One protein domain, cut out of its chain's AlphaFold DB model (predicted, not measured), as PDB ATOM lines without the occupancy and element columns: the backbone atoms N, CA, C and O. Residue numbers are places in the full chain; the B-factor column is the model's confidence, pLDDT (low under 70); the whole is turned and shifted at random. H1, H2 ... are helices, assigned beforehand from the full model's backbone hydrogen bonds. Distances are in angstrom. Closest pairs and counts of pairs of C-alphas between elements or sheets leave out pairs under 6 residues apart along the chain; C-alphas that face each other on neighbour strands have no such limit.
ATOM      1  N   LEU A 179     -30.364  28.535  19.062       50.91
ATOM      2  CA  LEU A 179     -29.368  29.389  19.714       50.91
ATOM      3  C   LEU A 179     -27.929  28.936  19.423       50.91
ATOM      4  O   LEU A 179     -27.050  29.777  19.221       50.91
ATOM      5  N   ALA A 180     -27.674  27.627  19.390       50.16
ATOM      6  CA  ALA A 180     -26.366  27.076  19.043       50.16
ATOM      7  C   ALA A 180     -26.007  27.316  17.564       50.16
ATOM      8  O   ALA A 180     -24.851  27.624  17.257       50.16
ATOM      9  N   ASP A 181     -26.983  27.242  16.662       54.97
ATOM     10  CA  ASP A 181     -26.815  27.533  15.237       54.97
ATOM     11  C   ASP A 181     -26.588  29.028  14.997       54.97
ATOM     12  O   ASP A 181     -25.662  29.404  14.273       54.97
ATOM     13  N   GLN A 182     -27.341  29.906  15.667       54.66
ATOM     14  CA  GLN A 182     -27.124  31.355  15.624       54.66
ATOM     15  C   GLN A 182     -25.747  31.740  16.175       54.66
ATOM     16  O   GLN A 182     -25.050  32.563  15.577       54.66
ATOM     17  N   ALA A 183     -25.322  31.116  17.275       51.97
ATOM     18  CA  ALA A 183     -23.981  31.261  17.828       51.97
ATOM     19  C   ALA A 183     -22.900  30.807  16.836       51.97
ATOM     20  O   ALA A 183     -21.937  31.533  16.589       51.97
ATOM     21  N   SER A 184     -23.075  29.637  16.221       51.88
ATOM     22  CA  SER A 184     -22.130  29.085  15.244       51.88
ATOM     23  C   SER A 184     -22.046  29.950  13.986       51.88
ATOM     24  O   SER A 184     -20.953  30.207  13.484       51.88
ATOM     25  N   LEU A 185     -23.178  30.476  13.513       58.09
ATOM     26  CA  LEU A 185     -23.252  31.414  12.395       58.09
ATOM     27  C   LEU A 185     -22.608  32.762  12.740       58.09
ATOM     28  O   LEU A 185     -21.907  33.334  11.905       58.09
ATOM     29  N   ALA A 186     -22.816  33.272  13.957       57.00
ATOM     30  CA  ALA A 186     -22.184  34.497  14.436       57.00
ATOM     31  C   ALA A 186     -20.660  34.344  14.488       57.00
ATOM     32  O   ALA A 186     -19.943  35.186  13.947       57.00
ATOM     33  N   VAL A 187     -20.174  33.233  15.049       55.84
ATOM     34  CA  VAL A 187     -18.749  32.882  15.061       55.84
ATOM     35  C   VAL A 187     -18.228  32.748  13.629       55.84
ATOM     36  O   VAL A 187     -17.236  33.383  13.292       55.84
ATOM     37  N   ALA A 188     -18.918  32.024  12.745       58.47
ATOM     38  CA  ALA A 188     -18.509  31.869  11.349       58.47
ATOM     39  C   ALA A 188     -18.412  33.214  10.607       58.47
ATOM     40  O   ALA A 188     -17.437  33.438   9.892       58.47
ATOM     41  N   ARG A 189     -19.366  34.132  10.818       63.28
ATOM     42  CA  ARG A 189     -19.353  35.490  10.240       63.28
ATOM     43  C   ARG A 189     -18.198  36.331  10.777       63.28
ATOM     44  O   ARG A 189     -17.488  36.969   9.998       63.28
ATOM     45  N   ILE A 190     -17.978  36.283  12.091       59.84
ATOM     46  CA  ILE A 190     -16.834  36.909  12.765       59.84
ATOM     47  C   ILE A 190     -15.520  36.400  12.159       59.84
ATOM     48  O   ILE A 190     -14.616  37.190  11.891       59.84
ATOM     49  N   PHE A 191     -15.434  35.102  11.884       58.03
ATOM     50  CA  PHE A 191     -14.255  34.447  11.330       58.03
ATOM     51  C   PHE A 191     -13.999  34.726   9.856       58.03
ATOM     52  O   PHE A 191     -12.855  34.975   9.474       58.03
ATOM     53  N   SER A 192     -15.036  34.661   9.018       60.53
ATOM     54  CA  SER A 192     -14.906  34.917   7.583       60.53
ATOM     55  C   SER A 192     -14.449  36.348   7.316       60.53
ATOM     56  O   SER A 192     -13.713  36.590   6.364       60.53
ATOM     57  N   SER A 193     -14.826  37.277   8.198       57.53
ATOM     58  CA  SER A 193     -14.449  38.688   8.124       57.53
ATOM     59  C   SER A 193     -12.990  38.952   8.520       57.53
ATOM     60  O   SER A 193     -12.408  39.941   8.090       57.53
ATOM     61  N   ASN A 194     -12.365  38.081   9.321       53.66
ATOM     62  CA  ASN A 194     -11.122  38.411  10.028       53.66
ATOM     63  C   ASN A 194      -9.826  38.038   9.278       53.66
ATOM     64  O   ASN A 194      -8.726  38.324   9.741       53.66
ATOM     65  N   ARG A 195      -9.898  37.372   8.117       55.38
ATOM     66  CA  ARG A 195      -8.677  36.877   7.445       55.38
ATOM     67  C   ARG A 195      -7.829  37.955   6.763       55.38
ATOM     68  O   ARG A 195      -6.680  37.666   6.451       55.38
ATOM     69  N   THR A 196      -8.368  39.150   6.511       59.78
ATOM     70  CA  THR A 196      -7.666  40.215   5.759       59.78
ATOM     71  C   THR A 196      -8.082  41.646   6.123       59.78
ATOM     72  O   THR A 196      -7.600  42.586   5.498       59.78
ATOM     73  N   MET A 197      -8.977  41.850   7.096       60.78
ATOM     74  CA  MET A 197      -9.517  43.186   7.354       60.78
ATOM     75  C   MET A 197      -8.590  44.027   8.228       60.78
ATOM     76  O   MET A 197      -8.287  43.690   9.371       60.78
ATOM     77  N   GLU A 198      -8.182  45.173   7.690       76.75
ATOM     78  CA  GLU A 198      -7.562  46.237   8.465       76.75
ATOM     79  C   GLU A 198      -8.594  46.882   9.407       76.75
ATOM     80  O   GLU A 198      -9.789  47.002   9.102       76.75
ATOM     81  N   MET A 199      -8.126  47.319  10.575       78.00
ATOM     82  CA  MET A 199      -8.982  47.843  11.640       78.00
ATOM     83  C   MET A 199      -9.683  49.153  11.236       78.00
ATOM     84  O   MET A 199     -10.897  49.269  11.395       78.00
ATOM     85  N   CYS A 200      -8.958  50.107  10.639       76.75
ATOM     86  CA  CYS A 200      -9.515  51.409  10.250       76.75
ATOM     87  C   CYS A 200     -10.650  51.313   9.206       76.75
ATOM     88  O   CYS A 200     -11.713  51.890   9.446       76.75
ATOM     89  N   PRO A 201     -10.510  50.570   8.086       82.88
ATOM     90  CA  PRO A 201     -11.615  50.370   7.145       82.88
ATOM     91  C   PRO A 201     -12.847  49.736   7.793       82.88
ATOM     92  O   PRO A 201     -13.968  50.161   7.528       82.88
ATOM     93  N   THR A 202     -12.644  48.762   8.681       80.44
ATOM     94  CA  THR A 202     -13.741  48.079   9.383       80.44
ATOM     95  C   THR A 202     -14.525  49.049  10.262       80.44
ATOM     96  O   THR A 202     -15.752  49.104  10.191       80.44
ATOM     97  N   VAL A 203     -13.822  49.859  11.054       81.75
ATOM     98  CA  VAL A 203     -14.432  50.879  11.915       81.75
ATOM     99  C   VAL A 203     -15.205  51.898  11.075       81.75
ATOM    100  O   VAL A 203     -16.357  52.195  11.384       81.75
ATOM    101  N   ASN A 204     -14.635  52.367   9.962       79.81
ATOM    102  CA  ASN A 204     -15.304  53.316   9.068       79.81
ATOM    103  C   ASN A 204     -16.598  52.751   8.460       79.81
ATOM    104  O   ASN A 204     -17.606  53.456   8.383       79.81
ATOM    105  N   VAL A 205     -16.611  51.473   8.067       84.88
ATOM    106  CA  VAL A 205     -17.824  50.797   7.571       84.88
ATOM    107  C   VAL A 205     -18.889  50.695   8.669       84.88
ATOM    108  O   VAL A 205     -20.065  50.967   8.425       84.88
ATOM    109  N   LEU A 206     -18.479  50.358   9.895       83.56
ATOM    110  CA  LEU A 206     -19.386  50.242  11.039       83.56
ATOM    111  C   LEU A 206     -19.956  51.584  11.505       83.56
ATOM    112  O   LEU A 206     -21.045  51.606  12.067       83.56
ATOM    113  N   LEU A 207     -19.233  52.684  11.304       83.06
ATOM    114  CA  LEU A 207     -19.706  54.028  11.637       83.06
ATOM    115  C   LEU A 207     -20.606  54.616  10.546       83.06
ATOM    116  O   LEU A 207     -21.517  55.380  10.849       83.06
ATOM    117  N   SER A 208     -20.359  54.270   9.281       85.88
ATOM    118  CA  SER A 208     -21.125  54.785   8.135       85.88
ATOM    119  C   SER A 208     -22.454  54.065   7.904       85.88
ATOM    120  O   SER A 208     -23.324  54.602   7.219       85.88
ATOM    121  N   THR A 209     -22.641  52.878   8.486       87.94
ATOM    122  CA  THR A 209     -23.861  52.082   8.316       87.94
ATOM    123  C   THR A 209     -24.780  52.229   9.539       87.94
ATOM    124  O   THR A 209     -24.399  51.872  10.653       87.94
ATOM    125  N   PRO A 210     -26.020  52.726   9.396       82.00
ATOM    126  CA  PRO A 210     -26.957  52.788  10.515       82.00
ATOM    127  C   PRO A 210     -27.250  51.394  11.091       82.00
ATOM    128  O   PRO A 210     -27.550  50.456  10.355       82.00
ATOM    129  N   GLY A 211     -27.172  51.251  12.415       82.56
ATOM    130  CA  GLY A 211     -27.492  50.001  13.119       82.56
ATOM    131  C   GLY A 211     -26.404  48.918  13.088       82.56
ATOM    132  O   GLY A 211     -26.537  47.918  13.793       82.56
ATOM    133  N   SER A 212     -25.294  49.095  12.360       86.00
ATOM    134  CA  SER A 212     -24.223  48.086  12.322       86.00
ATOM    135  C   SER A 212     -23.484  47.931  13.646       86.00
ATOM    136  O   SER A 212     -23.045  46.828  13.956       86.00
ATOM    137  N   ILE A 213     -23.378  48.987  14.456       82.50
ATOM    138  CA  ILE A 213     -22.755  48.896  15.787       82.50
ATOM    139  C   ILE A 213     -23.622  48.058  16.733       82.50
ATOM    140  O   ILE A 213     -23.111  47.220  17.471       82.50
ATOM    141  N   GLU A 214     -24.943  48.226  16.672       80.19
ATOM    142  CA  GLU A 214     -25.874  47.401  17.443       80.19
ATOM    143  C   GLU A 214     -25.847  45.942  16.959       80.19
ATOM    144  O   GLU A 214     -25.793  45.017  17.770       80.19
ATOM    145  N   GLY A 215     -25.804  45.730  15.640       80.25
ATOM    146  CA  GLY A 215     -25.622  44.408  15.043       80.25
ATOM    147  C   GLY A 215     -24.322  43.733  15.490       80.25
ATOM    148  O   GLY A 215     -24.348  42.573  15.904       80.25
ATOM    149  N   LEU A 216     -23.203  44.465  15.482       82.31
ATOM    150  CA  LEU A 216     -21.915  43.991  15.989       82.31
ATOM    151  C   LEU A 216     -22.016  43.599  17.462       82.31
ATOM    152  O   LEU A 216     -21.545  42.537  17.857       82.31
ATOM    153  N   ALA A 217     -22.654  44.431  18.274       76.12
ATOM    154  CA  ALA A 217     -22.773  44.172  19.690       76.12
ATOM    155  C   ALA A 217     -23.604  42.915  20.001       76.12
ATOM    156  O   ALA A 217     -23.212  42.104  20.841       76.12
ATOM    157  N   ARG A 218     -24.708  42.690  19.275       79.19
ATOM    158  CA  ARG A 218     -25.485  41.441  19.374       79.19
ATOM    159  C   ARG A 218     -24.655  40.224  18.955       79.19
ATOM    160  O   ARG A 218     -24.702  39.201  19.633       79.19
ATOM    161  N   LEU A 219     -23.873  40.341  17.879       77.56
ATOM    162  CA  LEU A 219     -22.985  39.270  17.410       77.56
ATOM    163  C   LEU A 219     -21.886  38.943  18.427       77.56
ATOM    164  O   LEU A 219     -21.659  37.771  18.721       77.56
ATOM    165  N   LEU A 220     -21.242  39.962  18.998       77.31
ATOM    166  CA  LEU A 220     -20.234  39.804  20.047       77.31
ATOM    167  C   LEU A 220     -20.812  39.112  21.279       77.31
ATOM    168  O   LEU A 220     -20.207  38.180  21.804       77.31
ATOM    169  N   ARG A 221     -22.014  39.514  21.691       78.75
ATOM    170  CA  ARG A 221     -22.719  38.893  22.809       78.75
ATOM    171  C   ARG A 221     -23.016  37.417  22.554       78.75
ATOM    172  O   ARG A 221     -22.736  36.578  23.407       78.75
ATOM    173  N   ALA A 222     -23.555  37.092  21.379       74.06
ATOM    174  CA  ALA A 222     -23.833  35.710  20.995       74.06
ATOM    175  C   ALA A 222     -22.548  34.867  20.977       74.06
ATOM    176  O   ALA A 222     -22.534  33.755  21.505       74.06
ATOM    177  N   ALA A 223     -21.448  35.414  20.451       74.38
ATOM    178  CA  ALA A 223     -20.152  34.745  20.437       74.38
ATOM    179  C   ALA A 223     -19.594  34.503  21.854       74.38
ATOM    180  O   ALA A 223     -19.100  33.411  22.131       74.38
ATOM    181  N   GLN A 224     -19.718  35.467  22.772       75.25
ATOM    182  CA  GLN A 224     -19.316  35.295  24.176       75.25
ATOM    183  C   GLN A 224     -20.115  34.177  24.861       75.25
ATOM    184  O   GLN A 224     -19.528  33.289  25.481       75.25
ATOM    185  N   VAL A 225     -21.443  34.169  24.699       75.75
ATOM    186  CA  VAL A 225     -22.311  33.109  25.243       75.75
ATOM    187  C   VAL A 225     -21.936  31.746  24.664       75.75
ATOM    188  O   VAL A 225     -21.856  30.766  25.407       75.75
ATOM    189  N   ALA A 226     -21.653  31.681  23.362       72.50
ATOM    190  CA  ALA A 226     -21.226  30.459  22.691       72.50
ATOM    191  C   ALA A 226     -19.928  29.901  23.285       72.50
ATOM    192  O   ALA A 226     -19.853  28.712  23.594       72.50
ATOM    193  N   VAL A 227     -18.926  30.760  23.498       72.88
ATOM    194  CA  VAL A 227     -17.634  30.355  24.066       72.88
ATOM    195  C   VAL A 227     -17.770  29.890  25.507       72.88
ATOM    196  O   VAL A 227     -17.262  28.820  25.838       72.88
ATOM    197  N   VAL A 228     -18.493  30.630  26.352       74.50
ATOM    198  CA  VAL A 228     -18.730  30.228  27.748       74.50
ATOM    199  C   VAL A 228     -19.466  28.893  27.796       74.50
ATOM    200  O   VAL A 228     -19.071  27.984  28.528       74.50
ATOM    201  N   THR A 229     -20.496  28.736  26.966       72.56
ATOM    202  CA  THR A 229     -21.256  27.488  26.874       72.56
ATOM    203  C   THR A 229     -20.351  26.340  26.437       72.56
ATOM    204  O   THR A 229     -20.341  25.294  27.080       72.56
ATOM    205  N   ASN A 230     -19.541  26.528  25.392       73.44
ATOM    206  CA  ASN A 230     -18.598  25.516  24.932       73.44
ATOM    207  C   ASN A 230     -17.585  25.137  26.024       73.44
ATOM    208  O   ASN A 230     -17.394  23.954  26.293       73.44
ATOM    209  N   ALA A 231     -17.008  26.115  26.727       73.12
ATOM    210  CA  ALA A 231     -16.064  25.874  27.816       73.12
ATOM    211  C   ALA A 231     -16.685  25.053  28.960       73.12
ATOM    212  O   ALA A 231     -16.085  24.080  29.424       73.12
ATOM    213  N   LEU A 232     -17.913  25.383  29.377       74.31
ATOM    214  CA  LEU A 232     -18.653  24.614  30.383       74.31
ATOM    215  C   LEU A 232     -18.917  23.174  29.920       74.31
ATOM    216  O   LEU A 232     -18.801  22.231  30.705       74.31
ATOM    217  N   ASN A 233     -19.222  22.988  28.637       70.25
ATOM    218  CA  ASN A 233     -19.476  21.672  28.055       70.25
ATOM    219  C   ASN A 233     -18.226  20.809  28.032       70.25
ATOM    220  O   ASN A 233     -18.286  19.645  28.433       70.25
ATOM    221  N   CYS A 234     -17.111  21.397  27.608       70.81
ATOM    222  CA  CYS A 234     -15.799  20.775  27.616       70.81
ATOM    223  C   CYS A 234     -15.406  20.367  29.042       70.81
ATOM    224  O   CYS A 234     -15.044  19.216  29.276       70.81
ATOM    225  N   ALA A 235     -15.573  21.258  30.023       70.62
ATOM    226  CA  ALA A 235     -15.279  20.960  31.423       70.62
ATOM    227  C   ALA A 235     -16.156  19.823  31.979       70.62
ATOM    228  O   ALA A 235     -15.666  18.946  32.693       70.62
ATOM    229  N   ALA A 236     -17.449  19.809  31.642       70.69
ATOM    230  CA  ALA A 236     -18.363  18.749  32.056       70.69
ATOM    231  C   ALA A 236     -18.011  17.396  31.416       70.69
ATOM    232  O   ALA A 236     -17.985  16.384  32.112       70.69
ATOM    233  N   ALA A 237     -17.713  17.380  30.115       67.31
ATOM    234  CA  ALA A 237     -17.313  16.174  29.392       67.31
ATOM    235  C   ALA A 237     -15.985  15.611  29.928       67.31
ATOM    236  O   ALA A 237     -15.899  14.419  30.222       67.31
ATOM    237  N   PHE A 238     -15.000  16.478  30.180       75.44
ATOM    238  CA  PHE A 238     -13.728  16.095  30.792       75.44
ATOM    239  C   PHE A 238     -13.923  15.459  32.178       75.44
ATOM    240  O   PHE A 238     -13.361  14.405  32.469       75.44
ATOM    241  N   ARG A 239     -14.783  16.043  33.027       74.56
ATOM    242  CA  ARG A 239     -15.115  15.480  34.352       74.56
ATOM    243  C   ARG A 239     -15.799  14.112  34.285       74.56
ATOM    244  O   ARG A 239     -15.750  13.372  35.262       74.56
ATOM    245  N   GLN A 240     -16.431  13.787  33.163       80.56
ATOM    246  CA  GLN A 240     -17.071  12.495  32.912       80.56
ATOM    247  C   GLN A 240     -16.129  11.483  32.234       80.56
ATOM    248  O   GLN A 240     -16.542  10.363  31.954       80.56
ATOM    249  N   GLY A 241     -14.862  11.845  31.997       85.31
ATOM    250  CA  GLY A 241     -13.866  10.969  31.377       85.31
ATOM    251  C   GLY A 241     -13.921  10.933  29.849       85.31
ATOM    252  O   GLY A 241     -13.229  10.117  29.244       85.31
ATOM    253  N   TYR A 242     -14.707  11.807  29.214       76.62
ATOM    254  CA  TYR A 242     -14.676  11.956  27.763       76.62
ATOM    255  C   TYR A 242     -13.436  12.739  27.337       76.62
ATOM    256  O   TYR A 242     -13.070  13.746  27.947       76.62
ATOM    257  N   THR A 243     -12.814  12.298  26.246       78.50
ATOM    258  CA  THR A 243     -11.792  13.076  25.553       78.50
ATOM    259  C   THR A 243     -12.461  14.253  24.856       78.50
ATOM    260  O   THR A 243     -13.378  14.088  24.053       78.50
ATOM    261  N   VAL A 244     -12.010  15.458  25.183       83.69
ATOM    262  CA  VAL A 244     -12.504  16.692  24.578       83.69
ATOM    263  C   VAL A 244     -11.385  17.256  23.710       83.69
ATOM    264  O   VAL A 244     -10.274  17.397  24.218       83.69
ATOM    265  N   PRO A 245     -11.629  17.535  22.417       76.56
ATOM    266  CA  PRO A 245     -10.635  18.193  21.583       76.56
ATOM    267  C   PRO A 245     -10.364  19.601  22.111       76.56
ATOM    268  O   PRO A 245     -11.286  20.287  22.559       76.56
ATOM    269  N   ASP A 246      -9.105  20.033  22.039       76.44
ATOM    270  CA  ASP A 246      -8.751  21.404  22.392       76.44
ATOM    271  C   ASP A 246      -9.576  22.388  21.545       76.44
ATOM    272  O   ASP A 246      -9.775  22.155  20.343       76.44
ATOM    273  N   PRO A 247     -10.094  23.474  22.147       71.50
ATOM    274  CA  PRO A 247     -10.843  24.478  21.405       71.50
ATOM    275  C   PRO A 247      -9.973  25.053  20.282       71.50
ATOM    276  O   PRO A 247      -8.775  25.278  20.464       71.50
ATOM    277  N   ASP A 248     -10.570  25.293  19.108       73.94
ATOM    278  CA  ASP A 248      -9.836  25.864  17.978       73.94
ATOM    279  C   ASP A 248      -9.305  27.255  18.379       73.94
ATOM    280  O   ASP A 248     -10.106  28.173  18.589       73.94
ATOM    281  N   PRO A 249      -7.975  27.459  18.451       72.69
ATOM    282  CA  PRO A 249      -7.381  28.706  18.937       72.69
ATOM    283  C   PRO A 249      -7.717  29.905  18.045       72.69
ATOM    284  O   PRO A 249      -7.495  31.060  18.413       72.69
ATOM    285  N   ARG A 250      -8.234  29.659  16.838       73.25
ATOM    286  CA  ARG A 250      -8.713  30.716  15.955       73.25
ATOM    287  C   ARG A 250      -9.987  31.375  16.497       73.25
ATOM    288  O   ARG A 250     -10.226  32.529  16.152       73.25
ATOM    289  N   ILE A 251     -10.767  30.692  17.348       70.19
ATOM    290  CA  ILE A 251     -12.021  31.222  17.916       70.19
ATOM    291  C   ILE A 251     -11.716  32.337  18.894       70.19
ATOM    292  O   ILE A 251     -12.215  33.452  18.736       70.19
ATOM    293  N   ASP A 252     -10.804  32.066  19.817       73.00
ATOM    294  CA  ASP A 252     -10.377  33.044  20.806       73.00
ATOM    295  C   ASP A 252      -9.717  34.250  20.134       73.00
ATOM    296  O   ASP A 252     -10.055  35.391  20.446       73.00
ATOM    297  N   LYS A 253      -8.856  34.022  19.130       76.94
ATOM    298  CA  LYS A 253      -8.247  35.107  18.338       76.94
ATOM    299  C   LYS A 253      -9.287  35.948  17.598       76.94
ATOM    300  O   LYS A 253      -9.155  37.168  17.529       76.94
ATOM    301  N   GLY A 254     -10.316  35.304  17.048       76.75
ATOM    302  CA  GLY A 254     -11.415  35.973  16.362       76.75
ATOM    303  C   GLY A 254     -12.176  36.913  17.288       76.75
ATOM    304  O   GLY A 254     -12.359  38.086  16.969       76.75
ATOM    305  N   ILE A 255     -12.567  36.412  18.457       76.88
ATOM    306  CA  ILE A 255     -13.297  37.190  19.459       76.88
ATOM    307  C   ILE A 255     -12.424  38.313  20.014       76.88
ATOM    308  O   ILE A 255     -12.883  39.449  20.065       76.88
ATOM    309  N   GLN A 256     -11.160  38.038  20.352       80.81
ATOM    310  CA  GLN A 256     -10.218  39.059  20.821       80.81
ATOM    311  C   GLN A 256     -10.079  40.214  19.825       80.81
ATOM    312  O   GLN A 256     -10.123  41.374  20.227       80.81
ATOM    313  N   TRP A 257      -9.973  39.916  18.528       84.75
ATOM    314  CA  TRP A 257      -9.898  40.953  17.500       84.75
ATOM    315  C   TRP A 257     -11.158  41.826  17.461       84.75
ATOM    316  O   TRP A 257     -11.062  43.050  17.474       84.75
ATOM    317  N   TRP A 258     -12.350  41.226  17.491       83.25
ATOM    318  CA  TRP A 258     -13.592  42.005  17.507       83.25
ATOM    319  C   TRP A 258     -13.816  42.757  18.822       83.25
ATOM    320  O   TRP A 258     -14.422  43.828  18.808       83.25
ATOM    321  N   MET A 259     -13.296  42.256  19.946       84.38
ATOM    322  CA  MET A 259     -13.272  43.009  21.201       84.38
ATOM    323  C   MET A 259     -12.351  44.231  21.114       84.38
ATOM    324  O   MET A 259     -12.716  45.285  21.625       84.38
ATOM    325  N   LEU A 260     -11.216  44.142  20.410       86.50
ATOM    326  CA  LEU A 260     -10.367  45.306  20.121       86.50
ATOM    327  C   LEU A 260     -11.085  46.325  19.224       86.50
ATOM    328  O   LEU A 260     -11.030  47.522  19.499       86.50
ATOM    329  N   VAL A 261     -11.810  45.866  18.197       84.12
ATOM    330  CA  VAL A 261     -12.646  46.742  17.353       84.12
ATOM    331  C   VAL A 261     -13.726  47.438  18.185       84.12
ATOM    332  O   VAL A 261     -13.921  48.643  18.047       84.12
ATOM    333  N   ALA A 262     -14.399  46.710  19.081       86.75
ATOM    334  CA  ALA A 262     -15.377  47.287  20.001       86.75
ATOM    335  C   ALA A 262     -14.744  48.330  20.936       86.75
ATOM    336  O   ALA A 262     -15.332  49.386  21.152       86.75
ATOM    337  N   TRP A 263     -13.537  48.064  21.445       91.50
ATOM    338  CA  TRP A 263     -12.804  48.992  22.304       91.50
ATOM    339  C   TRP A 263     -12.472  50.294  21.570       91.50
ATOM    340  O   TRP A 263     -12.774  51.378  22.060       91.50
ATOM    341  N   TYR A 264     -11.979  50.192  20.336       89.38
ATOM    342  CA  TYR A 264     -11.703  51.358  19.499       89.38
ATOM    343  C   TYR A 264     -12.969  52.154  19.156       89.38
ATOM    344  O   TYR A 264     -12.960  53.382  19.181       89.38
ATOM    345  N   LEU A 265     -14.085  51.471  18.880       87.31
ATOM    346  CA  LEU A 265     -15.370  52.128  18.637       87.31
ATOM    347  C   LEU A 265     -15.856  52.918  19.855       87.31
ATOM    348  O   LEU A 265     -16.444  53.978  19.674       87.31
ATOM    349  N   ILE A 266     -15.608  52.460  21.082       91.75
ATOM    350  CA  ILE A 266     -15.998  53.197  22.296       91.75
ATOM    351  C   ILE A 266     -15.268  54.538  22.408       91.75
ATOM    352  O   ILE A 266     -15.851  55.509  22.889       91.75
ATOM    353  N   GLU A 267     -14.002  54.585  21.997       91.69
ATOM    354  CA  GLU A 267     -13.175  55.795  22.054       91.69
ATOM    355  C   GLU A 267     -13.382  56.713  20.843       91.69
ATOM    356  O   GLU A 267     -13.035  57.895  20.885       91.69
ATOM    357  N   HIS A 268     -13.964  56.195  19.760       91.06
ATOM    358  CA  HIS A 268     -14.116  56.941  18.524       91.06
ATOM    359  C   HIS A 268     -15.187  58.048  18.647       91.06
ATOM    360  O   HIS A 268     -16.337  57.764  18.991       91.06
ATOM    361  N   PRO A 269     -14.879  59.312  18.288       91.38
ATOM    362  CA  PRO A 269     -15.771  60.455  18.523       91.38
ATOM    363  C   PRO A 269     -17.068  60.414  17.704       91.38
ATOM    364  O   PRO A 269     -18.060  61.025  18.083       91.38
ATOM    365  N   ALA A 270     -17.069  59.698  16.576       90.00
ATOM    366  CA  ALA A 270     -18.259  59.526  15.742       90.00
ATOM    367  C   ALA A 270     -19.221  58.436  16.252       90.00
ATOM    368  O   ALA A 270     -20.289  58.246  15.670       90.00
ATOM    369  N   THR A 271     -18.860  57.697  17.303       88.44
ATOM    370  CA  THR A 271     -19.713  56.637  17.838       88.44
ATOM    371  C   THR A 271     -20.858  57.238  18.653       88.44
ATOM    372  O   THR A 271     -20.609  58.000  19.590       88.44
ATOM    373  N   PRO A 272     -22.125  56.884  18.367       87.69
ATOM    374  CA  PRO A 272     -23.256  57.349  19.159       87.69
ATOM    375  C   PRO A 272     -23.108  56.958  20.641       87.69
ATOM    376  O   PRO A 272     -22.792  55.797  20.922       87.69
ATOM    377  N   PRO A 273     -23.409  57.852  21.606       89.00
ATOM    378  CA  PRO A 273     -23.215  57.576  23.033       89.00
ATOM    379  C   PRO A 273     -23.908  56.297  23.518       89.00
ATOM    380  O   PRO A 273     -23.315  55.509  24.247       89.00
ATOM    381  N   ALA A 274     -25.135  56.041  23.051       84.12
ATOM    382  CA  ALA A 274     -25.883  54.831  23.397       84.12
ATOM    383  C   ALA A 274     -25.185  53.544  22.917       84.12
ATOM    384  O   ALA A 274     -25.163  52.542  23.630       84.12
ATOM    385  N   ALA A 275     -24.572  53.580  21.729       81.56
ATOM    386  CA  ALA A 275     -23.834  52.450  21.179       81.56
ATOM    387  C   ALA A 275     -22.510  52.229  21.930       81.56
ATOM    388  O   ALA A 275     -22.171  51.092  22.253       81.56
ATOM    389  N   ALA A 276     -21.807  53.309  22.286       87.62
ATOM    390  CA  ALA A 276     -20.602  53.241  23.110       87.62
ATOM    391  C   ALA A 276     -20.891  52.652  24.502       87.62
ATOM    392  O   ALA A 276     -20.144  51.793  24.970       87.62
ATOM    393  N   SER A 277     -21.993  53.048  25.153       87.88
ATOM    394  CA  SER A 277     -22.420  52.458  26.430       87.88
ATOM    395  C   SER A 277     -22.685  50.958  26.313       87.88
ATOM    396  O   SER A 277     -22.262  50.191  27.172       87.88
ATOM    397  N   LEU A 278     -23.348  50.527  25.239       83.19
ATOM    398  CA  LEU A 278     -23.666  49.120  25.022       83.19
ATOM    399  C   LEU A 278     -22.399  48.280  24.779       83.19
ATOM    400  O   LEU A 278     -22.257  47.201  25.353       83.19
ATOM    401  N   LEU A 279     -21.449  48.792  23.992       86.12
ATOM    402  CA  LEU A 279     -20.153  48.139  23.795       86.12
ATOM    403  C   LEU A 279     -19.328  48.085  25.090       86.12
ATOM    404  O   LEU A 279     -18.703  47.062  25.350       86.12
ATOM    405  N   ARG A 280     -19.353  49.132  25.932       89.81
ATOM    406  CA  ARG A 280     -18.668  49.119  27.242       89.81
ATOM    407  C   ARG A 280     -19.163  47.987  28.130       89.81
ATOM    408  O   ARG A 280     -18.339  47.233  28.633       89.81
ATOM    409  N   VAL A 281     -20.482  47.824  28.248       85.31
ATOM    410  CA  VAL A 281     -21.081  46.730  29.031       85.31
ATOM    411  C   VAL A 281     -20.587  45.373  28.529       85.31
ATOM    412  O   VAL A 281     -20.164  44.546  29.326       85.31
ATOM    413  N   LEU A 282     -20.553  45.155  27.210       81.06
ATOM    414  CA  LEU A 282     -20.068  43.895  26.631       81.06
ATOM    415  C   LEU A 282     -18.580  43.636  26.872       81.06
ATOM    416  O   LEU A 282     -18.170  42.479  26.983       81.06
ATOM    417  N   ILE A 283     -17.760  44.685  26.916       84.06
ATOM    418  CA  ILE A 283     -16.332  44.548  27.207       84.06
ATOM    419  C   ILE A 283     -16.111  44.257  28.686       84.06
ATOM    420  O   ILE A 283     -15.335  43.362  29.013       84.06
ATOM    421  N   GLU A 284     -16.816  44.959  29.569       83.06
ATOM    422  CA  GLU A 284     -16.763  44.720  31.009       83.06
ATOM    423  C   GLU A 284     -17.243  43.296  31.337       83.06
ATOM    424  O   GLU A 284     -16.486  42.528  31.935       83.06
ATOM    425  N   GLU A 285     -18.418  42.884  30.846       73.19
ATOM    426  CA  GLU A 285     -18.954  41.519  30.995       73.19
ATOM    427  C   GLU A 285     -18.045  40.461  30.354       73.19
ATOM    428  O   GLU A 285     -17.799  39.396  30.932       73.19
ATOM    429  N   GLY A 286     -17.503  40.759  29.171       66.62
ATOM    430  CA  GLY A 286     -16.564  39.897  28.463       66.62
ATOM    431  C   GLY A 286     -15.271  39.679  29.241       66.62
ATOM    432  O   GLY A 286     -14.800  38.548  29.329       66.62
ATOM    433  N   SER A 287     -14.734  40.725  29.874       61.56
ATOM    434  CA  SER A 287     -13.533  40.628  30.711       61.56
ATOM    435  C   SER A 287     -13.756  39.751  31.949       61.56
ATOM    436  O   SER A 287     -12.869  38.986  32.337       61.56
ATOM    437  N   VAL A 288     -14.967  39.785  32.520       48.88
ATOM    438  CA  VAL A 288     -15.381  38.934  33.648       48.88
ATOM    439  C   VAL A 288     -15.497  37.468  33.209       48.88
ATOM    440  O   VAL A 288     -15.095  36.559  33.932       48.88
ATOM    441  N   CYS A 289     -15.975  37.212  31.991       49.50
ATOM    442  CA  CYS A 289     -16.054  35.857  31.440       49.50
ATOM    443  C   CYS A 289     -14.688  35.314  30.979       49.50
ATOM    444  O   CYS A 289     -14.428  34.122  31.120       49.50
ATOM    445  N   SER A 290     -13.786  36.166  30.481       46.56
ATOM    446  CA  SER A 290     -12.409  35.777  30.145       46.56
ATOM    447  C   SER A 290     -11.561  35.492  31.388       46.56
ATOM    448  O   SER A 290     -10.726  34.595  31.350       46.56
ATOM    449  N   THR A 291     -11.803  36.175  32.511       33.22
ATOM    450  CA  THR A 291     -11.160  35.847  33.802       33.22
ATOM    451  C   THR A 291     -11.685  34.551  34.423       33.22
ATOM    452  O   THR A 291     -10.971  33.908  35.193       33.22
ATOM    453  N   LEU A 292     -12.884  34.102  34.038       35.09
ATOM    454  CA  LEU A 292     -13.411  32.775  34.377       35.09
ATOM    455  C   LEU A 292     -12.716  31.628  33.615       35.09
ATOM    456  O   LEU A 292     -12.945  30.460  33.940       35.09
ATOM    457  N   VAL A 293     -11.823  31.925  32.664       41.25
ATOM    458  CA  VAL A 293     -11.040  30.923  31.932       41.25
ATOM    459  C   VAL A 293      -9.542  31.033  32.271       41.25
ATOM    460  O   VAL A 293      -8.842  31.952  31.863       41.25
TER     461      VAL A 293
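This is residues 179 to 293 of the 372 residues of an uncharacterized protein of Fomitopsis pinicola (strain FP-58527) (UniProt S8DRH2). Three helices, H3, H4 and H5, make an up-and-down bundle, each running against the one before it, and the long H3 reaches well past its partners at one end. H1 crosses H3 and reaches H4 with its last part, while the short H2 lies near the end of the bundle where H3 begins. The printed part has 115 residues with five named helices, H1 to H5 in chain order, and no named strand; the class is all helix. It is compact, with a radius of gyration of the C-alphas of 15.2 A, and elongated, spanning 51 by 27 by 22 A.

Start with H1, residues 179 to 193, which touches residues 219 to 226 of H3, residues 212 to 239; the closest C-alphas, of Ala 183 and Ala 222, are 5.5 A apart. The two run opposite ways at a steep tilt of 64 degrees. Residues 187 to 191 of H1 touch residues 251 to 258 of H4, residues 249 to 267, about perpendicular at 77 degrees; the closest C-alphas, of Phe 191 and Gly 254, are 6.0 A apart. Next find H2, residues 199 to 208, which only just touches H4, with 3 pairs of C-alphas within 8 A, the closest being Met 199 and Val 261 at 6.9 A. H2 and H3 touch only at the corner, and only just, closest at the C-alphas of Leu 206 and Ser 212, 5.4 A apart. H3 and H4 form a helical hairpin, opposite ways at a shallow tilt of 34.7 degrees, only just short of steep; the C-alphas of Ala 223 and Ile 255 come closest, at 7.3 A. H4 and H5, residues 273 to 291, form another helical hairpin, at a tilt of 36 degrees, only just steep, with the C-alphas of Ile 266 and Ala 276 closest at 4.7 A. H3 and H5 touch and run the same way at a shallow tilt of 13 degrees, the C-alphas of Ala 217 and Leu 279 closest at 6.3 A. H5 is apart from H1 and H2. In each of the five helices, every O i to N i+4 pair is within hydrogen-bond range.

Find C-alpha 179 at (-29.368, 29.389, 19.714), where H1 begins; it runs 21.1 A to residue 193. H2, residues 199 to 208, is short. H3 starts at C-alpha 212, (-24.223, 48.086, 12.322), and runs 40.4 A to residue 239. H4, residues 249 to 267, measures 27.9 A. H5, residues 273 to 291, measures 27.1 A and ends at C-alpha 291, (-11.160, 35.847, 33.802).

The two C-alphas farthest apart, of Gly 241 and Ala 270, are 51.2 A apart. The printed part has no cut and no long link; the link from H3 to H4 is short, and the other three are tight. The mean pLDDT of the printed part is 74.1, and it is under 70 at residues 179 to 197, residue 237 and residues 286 to 293.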